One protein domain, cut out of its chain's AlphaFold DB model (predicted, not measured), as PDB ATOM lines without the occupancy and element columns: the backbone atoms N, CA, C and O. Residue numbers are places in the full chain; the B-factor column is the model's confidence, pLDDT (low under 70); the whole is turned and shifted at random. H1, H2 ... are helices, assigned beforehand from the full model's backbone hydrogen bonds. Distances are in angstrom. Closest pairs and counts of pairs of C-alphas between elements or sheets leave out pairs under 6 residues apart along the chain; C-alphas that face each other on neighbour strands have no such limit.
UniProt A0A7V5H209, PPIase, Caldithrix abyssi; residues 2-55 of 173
ATOM      1  N   LEU A   2     208.550 212.834 123.732       85.31
ATOM      2  CA  LEU A   2     208.684 213.484 125.038       85.31
ATOM      3  C   LEU A   2     207.630 214.593 125.149       85.31
ATOM      4  O   LEU A   2     207.809 215.670 124.587       85.31
ATOM      5  N   ASN A   3     206.535 214.304 125.844       90.44
ATOM      6  CA  ASN A   3     205.414 215.211 126.085       90.44
ATOM      7  C   ASN A   3     204.889 215.041 127.524       90.44
ATOM      8  O   ASN A   3     205.339 214.159 128.256       90.44
ATOM      9  N   ASP A   4     203.961 215.899 127.945       89.62
ATOM     10  CA  ASP A   4     203.472 215.906 129.331       89.62
ATOM     11  C   ASP A   4     202.697 214.625 129.693       89.62
ATOM     12  O   ASP A   4     202.774 214.169 130.831       89.62
ATOM     13  N   GLU A   5     202.018 213.997 128.726       86.94
ATOM     14  CA  GLU A   5     201.351 212.699 128.913       86.94
ATOM     15  C   GLU A   5     202.367 211.598 129.245       86.94
ATOM     16  O   GLU A   5     202.194 210.871 130.220       86.94
ATOM     17  N   PHE A   6     203.478 211.541 128.507       88.00
ATOM     18  CA  PHE A   6     204.578 210.619 128.781       88.00
ATOM     19  C   PHE A   6     205.196 210.854 130.165       88.00
ATOM     20  O   PHE A   6     205.547 209.894 130.844       88.00
ATOM     21  N   VAL A   7     205.322 212.109 130.614       88.31
ATOM     22  CA  VAL A   7     205.822 212.400 131.972       88.31
ATOM     23  C   VAL A   7     204.866 211.870 133.038       88.31
ATOM     24  O   VAL A   7     205.319 211.276 134.013       88.31
ATOM     25  N   GLN A   8     203.557 212.026 132.844       85.12
ATOM     26  CA  GLN A   8     202.551 211.520 133.781       85.12
ATOM     27  C   GLN A   8     202.523 209.983 133.833       85.12
ATOM     28  O   GLN A   8     202.286 209.411 134.898       85.12
ATOM     29  N   GLU A   9     202.841 209.302 132.727       88.62
ATOM     30  CA  GLU A   9     202.998 207.839 132.691       88.62
ATOM     31  C   GLU A   9     204.181 207.322 133.533       88.62
ATOM     32  O   GLU A   9     204.197 206.144 133.892       88.62
ATOM     33  N   LEU A  10     205.146 208.177 133.912       85.75
ATOM     34  CA  LEU A  10     206.276 207.788 134.774       85.75
ATOM     35  C   LEU A  10     205.859 207.500 136.226       85.75
ATOM     36  O   LEU A  10     206.653 206.940 136.982       85.75
ATOM     37  N   GLY A  11     204.633 207.861 136.624       81.38
ATOM     38  CA  GLY A  11     204.073 207.526 137.937       81.38
ATOM     39  C   GLY A  11     204.654 208.314 139.115       81.38
ATOM     40  O   GLY A  11     204.394 207.962 140.263       81.38
ATOM     41  N   ASP A  12     205.424 209.372 138.851       86.00
ATOM     42  CA  ASP A  12     205.893 210.313 139.867       86.00
ATOM     43  C   ASP A  12     204.916 211.494 139.959       86.00
ATOM     44  O   ASP A  12     204.886 212.367 139.093       86.00
ATOM     45  N   GLU A  13     204.115 211.533 141.028       83.69
ATOM     46  CA  GLU A  13     203.098 212.574 141.249       83.69
ATOM     47  C   GLU A  13     203.683 213.999 141.345       83.69
ATOM     48  O   GLU A  13     202.944 214.985 141.228       83.69
ATOM     49  N   SER A  14     205.002 214.125 141.543       82.19
ATOM     50  CA  SER A  14     205.709 215.409 141.567       82.19
ATOM     51  C   SER A  14     206.079 215.944 140.178       82.19
ATOM     52  O   SER A  14     206.443 217.116 140.069       82.19
ATOM     53  N   LEU A  15     205.944 215.140 139.114       88.06
ATOM     54  CA  LEU A  15     206.293 215.503 137.738       88.06
ATOM     55  C   LEU A  15     205.033 215.555 136.866       88.06
ATOM     56  O   LEU A  15     204.423 214.531 136.569       88.06
ATOM     57  N   LYS A  16     204.625 216.756 136.442       87.69
ATOM     58  CA  LYS A  16     203.388 216.946 135.660       87.69
ATOM     59  C   LYS A  16     203.649 217.293 134.204       87.69
ATOM     60  O   LYS A  16     202.772 217.082 133.367       87.69
ATOM     61  N   THR A  17     204.827 217.843 133.930       92.31
ATOM     62  CA  THR A  17     205.219 218.375 132.627       92.31
ATOM     63  C   THR A  17     206.638 217.961 132.245       92.31
ATOM     64  O   THR A  17     207.465 217.625 133.096       92.31
ATOM     65  N   VAL A  18     206.961 218.048 130.954       90.69
ATOM     66  CA  VAL A  18     208.332 217.879 130.441       90.69
ATOM     67  C   VAL A  18     209.311 218.840 131.120       90.69
ATOM     68  O   VAL A  18     210.463 218.477 131.356       90.69
ATOM     69  N   GLU A  19     208.868 220.048 131.468       91.94
ATOM     70  CA  GLU A  19     209.705 221.021 132.172       91.94
ATOM     71  C   GLU A  19     210.002 220.598 133.617       91.94
ATOM     72  O   GLU A  19     211.149 220.728 134.051       91.94
ATOM     73  N   ASP A  20     209.040 220.000 134.332       90.69
ATOM     74  CA  ASP A  20     209.282 219.434 135.669       90.69
ATOM     75  C   ASP A  20     210.320 218.309 135.605       90.69
ATOM     76  O   ASP A  20     211.268 218.280 136.395       90.69
ATOM     77  N   LEU A  21     210.187 217.415 134.618       90.25
ATOM     78  CA  LEU A  21     211.134 216.323 134.399       90.25
ATOM     79  C   LEU A  21     212.540 216.859 134.088       90.25
ATOM     80  O   LEU A  21     213.517 216.420 134.697       90.25
ATOM     81  N   LYS A  22     212.665 217.845 133.189       91.69
ATOM     82  CA  LYS A  22     213.953 218.492 132.883       91.69
ATOM     83  C   LYS A  22     214.561 219.166 134.109       91.69
ATOM     84  O   LYS A  22     215.765 219.044 134.327       91.69
ATOM     85  N   LYS A  23     213.754 219.872 134.907       92.75
ATOM     86  CA  LYS A  23     214.211 220.525 136.138       92.75
ATOM     87  C   LYS A  23     214.727 219.494 137.140       92.75
ATOM     88  O   LYS A  23     215.827 219.658 137.653       92.75
ATOM     89  N   ARG A  24     213.993 218.400 137.352       90.94
ATOM     90  CA  ARG A  24     214.408 217.306 138.241       90.94
ATOM     91  C   ARG A  24     215.712 216.655 137.787       90.94
ATOM     92  O   ARG A  24     216.582 216.399 138.616       90.94
ATOM     93  N   ILE A  25     215.855 216.400 136.486       91.38
ATOM     94  CA  ILE A  25     217.098 215.875 135.907       91.38
ATOM     95  C   ILE A  25     218.248 216.850 136.159       91.38
ATOM     96  O   ILE A  25     219.299 216.419 136.625       91.38
ATOM     97  N   ARG A  26     218.042 218.150 135.913       91.19
ATOM     98  CA  ARG A  26     219.049 219.184 136.177       91.19
ATOM     99  C   ARG A  26     219.476 219.196 137.643       91.19
ATOM    100  O   ARG A  26     220.657 219.045 137.904       91.19
ATOM    101  N   GLU A  27     218.536 219.269 138.581       93.00
ATOM    102  CA  GLU A  27     218.843 219.267 140.018       93.00
ATOM    103  C   GLU A  27     219.578 217.991 140.464       93.00
ATOM    104  O   GLU A  27     220.428 218.027 141.351       93.00
ATOM    105  N   ASN A  28     219.237 216.836 139.880       91.88
ATOM    106  CA  ASN A  28     219.937 215.583 140.161       91.88
ATOM    107  C   ASN A  28     221.373 215.599 139.624       91.88
ATOM    108  O   ASN A  28     222.267 215.081 140.288       91.88
ATOM    109  N   LEU A  29     221.588 216.170 138.435       91.62
ATOM    110  CA  LEU A  29     222.922 216.327 137.862       91.62
ATOM    111  C   LEU A  29     223.747 217.325 138.674       91.62
ATOM    112  O   LEU A  29     224.869 216.996 139.030       91.62
ATOM    113  N   GLU A  30     223.184 218.483 139.022       90.31
ATOM    114  CA  GLU A  30     223.829 219.495 139.868       90.31
ATOM    115  C   GLU A  30     224.291 218.885 141.195       90.31
ATOM    116  O   GLU A  30     225.485 218.902 141.477       90.31
ATOM    117  N   ARG A  31     223.395 218.218 141.940       93.19
ATOM    118  CA  ARG A  31     223.765 217.520 143.186       93.19
ATOM    119  C   ARG A  31     224.877 216.497 142.980       93.19
ATOM    120  O   ARG A  31     225.834 216.466 143.743       93.19
ATOM    121  N   ARG A  32     224.772 215.667 141.938       92.06
ATOM    122  CA  ARG A  32     225.795 214.658 141.644       92.06
ATOM    123  C   ARG A  32     227.158 215.306 141.395       92.06
ATOM    124  O   ARG A  32     228.151 214.815 141.919       92.06
ATOM    125  N   TYR A  33     227.215 216.366 140.592       90.25
ATOM    126  CA  TYR A  33     228.472 217.046 140.285       90.25
ATOM    127  C   TYR A  33     229.021 217.830 141.478       90.25
ATOM    128  O   TYR A  33     230.238 217.877 141.639       90.25
ATOM    129  N   GLU A  34     228.163 218.387 142.333       90.56
ATOM    130  CA  GLU A  34     228.577 218.984 143.606       90.56
ATOM    131  C   GLU A  34     229.236 217.947 144.522       90.56
ATOM    132  O   GLU A  34     230.334 218.190 145.023       90.56
ATOM    133  N   ASP A  35     228.610 216.783 144.703       92.06
ATOM    134  CA  ASP A  35     229.154 215.705 145.536       92.06
ATOM    135  C   ASP A  35     230.475 215.167 144.962       92.06
ATOM    136  O   ASP A  35     231.449 214.979 145.688       92.06
ATOM    137  N   GLU A  36     230.544 214.984 143.641       91.88
ATOM    138  CA  GLU A  36     231.752 214.527 142.948       91.88
ATOM    139  C   GLU A  36     232.885 215.565 143.019       91.88
ATOM    140  O   GLU A  36     234.053 215.207 143.151       91.88
ATOM    141  N   SER A  37     232.551 216.857 142.955       91.19
ATOM    142  CA  SER A  37     233.510 217.953 143.128       91.19
ATOM    143  C   SER A  37     234.076 217.987 144.547       91.19
ATOM    144  O   SER A  37     235.292 218.043 144.715       91.19
ATOM    145  N   LYS A  38     233.218 217.867 145.569       90.62
ATOM    146  CA  LYS A  38     233.644 217.807 146.976       90.62
ATOM    147  C   LYS A  38     234.539 216.602 147.248       90.62
ATOM    148  O   LYS A  38     235.576 216.762 147.881       90.62
ATOM    149  N   ALA A  39     234.171 215.425 146.736       91.38
ATOM    150  CA  ALA A  39     234.975 214.215 146.883       91.38
ATOM    151  C   ALA A  39     236.360 214.371 146.240       91.38
ATOM    152  O   ALA A  39     237.362 214.044 146.866       91.38
ATOM    153  N   ARG A  40     236.429 214.942 145.028       92.19
ATOM    154  CA  ARG A  40     237.711 215.247 144.377       92.19
ATOM    155  C   ARG A  40     238.554 216.234 145.169       92.19
ATOM    156  O   ARG A  40     239.741 216.001 145.328       92.19
ATOM    157  N   LEU A  41     237.951 217.316 145.658       92.06
ATOM    158  CA  LEU A  41     238.661 218.310 146.458       92.06
ATOM    159  C   LEU A  41     239.254 217.682 147.725       92.06
ATOM    160  O   LEU A  41     240.385 217.992 148.088       92.06
ATOM    161  N   GLU A  42     238.505 216.798 148.386       91.19
ATOM    162  CA  GLU A  42     238.981 216.082 149.570       91.19
ATOM    163  C   GLU A  42     240.114 215.102 149.228       91.19
ATOM    164  O   GLU A  42     241.147 215.115 149.898       91.19
ATOM    165  N   ASP A  43     239.979 214.322 148.155       93.00
ATOM    166  CA  ASP A  43     241.046 213.436 147.677       93.00
ATOM    167  C   ASP A  43     242.318 214.228 147.323       93.00
ATOM    168  O   ASP A  43     243.411 213.871 147.769       93.00
ATOM    169  N   ASP A  44     242.185 215.328 146.579       93.31
ATOM    170  CA  ASP A  44     243.299 216.192 146.181       93.31
ATOM    171  C   ASP A  44     243.978 216.832 147.400       93.31
ATOM    172  O   ASP A  44     245.210 216.883 147.460       93.31
ATOM    173  N   LEU A  45     243.202 217.269 148.399       93.25
ATOM    174  CA  LEU A  45     243.717 217.794 149.666       93.25
ATOM    175  C   LEU A  45     244.570 216.744 150.387       93.25
ATOM    176  O   LEU A  45     245.712 217.027 150.758       93.25
ATOM    177  N   ILE A  46     244.041 215.527 150.550       93.88
ATOM    178  CA  ILE A  46     244.737 214.425 151.227       93.88
ATOM    179  C   ILE A  46     246.028 214.079 150.483       93.88
ATOM    180  O   ILE A  46     247.093 214.000 151.097       93.88
ATOM    181  N   GLN A  47     245.952 213.877 149.162       93.25
ATOM    182  CA  GLN A  47     247.120 213.509 148.360       93.25
ATOM    183  C   GLN A  47     248.194 214.595 148.402       93.25
ATOM    184  O   GLN A  47     249.363 214.284 148.622       93.25
ATOM    185  N   THR A  48     247.804 215.862 148.241       93.12
ATOM    186  CA  THR A  48     248.743 216.989 148.246       93.12
ATOM    187  C   THR A  48     249.461 217.073 149.588       93.12
ATOM    188  O   THR A  48     250.688 216.981 149.627       93.12
ATOM    189  N   LEU A  49     248.715 217.134 150.696       94.31
ATOM    190  CA  LEU A  49     249.294 217.302 152.029       94.31
ATOM    191  C   LEU A  49     250.185 216.126 152.439       94.31
ATOM    192  O   LEU A  49     251.260 216.348 152.997       94.31
ATOM    193  N   LEU A  50     249.783 214.889 152.140       94.88
ATOM    194  CA  LEU A  50     250.603 213.715 152.448       94.88
ATOM    195  C   LEU A  50     251.833 213.591 151.540       94.88
ATOM    196  O   LEU A  50     252.853 213.070 151.984       94.88
ATOM    197  N   SER A  51     251.766 214.067 150.292       93.69
ATOM    198  CA  SER A  51     252.923 214.062 149.384       93.69
ATOM    199  C   SER A  51     253.977 215.110 149.753       93.69
ATOM    200  O   SER A  51     255.170 214.869 149.591       93.69
ATOM    201  N   GLU A  52     253.553 216.258 150.288       93.69
ATOM    202  CA  GLU A  52     254.459 217.314 150.752       93.69
ATOM    203  C   GLU A  52     255.057 217.011 152.133       93.69
ATOM    204  O   GLU A  52     256.090 217.569 152.503       93.69
ATOM    205  N   ASN A  53     254.430 216.105 152.889       92.81
ATOM    206  CA  ASN A  53     254.825 215.733 154.241       92.81
ATOM    207  C   ASN A  53     254.992 214.213 154.341       92.81
ATOM    208  O   ASN A  53     254.108 213.510 154.826       92.81
ATOM    209  N   GLU A  54     256.137 213.692 153.901       90.69
ATOM    210  CA  GLU A  54     256.415 212.257 153.986       90.69
ATOM    211  C   GLU A  54     256.741 211.818 155.424       90.69
ATOM    212  O   GLU A  54     257.681 212.302 156.059       90.69
ATOM    213  N   PHE A  55     255.983 210.844 155.927       93.81
ATOM    214  CA  PHE A  55     256.252 210.156 157.186       93.81
ATOM    215  C   PHE A  55     255.711 208.725 157.158       93.81
ATOM    216  O   PHE A  55     254.839 208.363 156.360       93.81
TER     217      PHE A  55
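Overview. This is residues 2 to 55 of the 173 residues of the protein "PPIase" of Caldithrix abyssi (UniProt A0A7V5H209). A short helix, H1, and a loop make a small head at one end of a single long, nearly straight helix, H2, which makes the length of the model. Residues 25 to 55, of which 25 to 52 belong to H2, stick out from that head. The printed part has 54 residues with two named helices, H1 then H2, and no named strand; its class is all helix. It is an extended rod, with a radius of gyration of the C-alphas of 19.7 A and spans of 61 by 15 by 14 A.

Arrangement. H1, residues 4 to 9, and H2, residues 18 to 52, only just touch, with 3 pairs of C-alphas within 8 A. The closest C-alphas are those of Asp 4 and Val 18, 5.4 A apart. H2 touches H1 with residues 18 to 21 alone. Their lines stand about perpendicular, at 74 degrees. In both helices every O i to N i+4 pair is within hydrogen-bond range.

Along the chain. H1 begins at C-alpha 4 (203.472, 215.906, 129.331). H2 runs 50.4 A from C-alpha 18 (208.332, 217.879, 130.441) to C-alpha 52 (254.459, 217.314, 150.752).

Size, cuts and confidence. The two C-alphas farthest apart, those of Glu 5 and Phe 55, are 61.8 A apart. The printed part has no cut, and the link from H1 to H2 is short, with 8 residues. Its mean pLDDT is 90.6, and no printed residue is under 70.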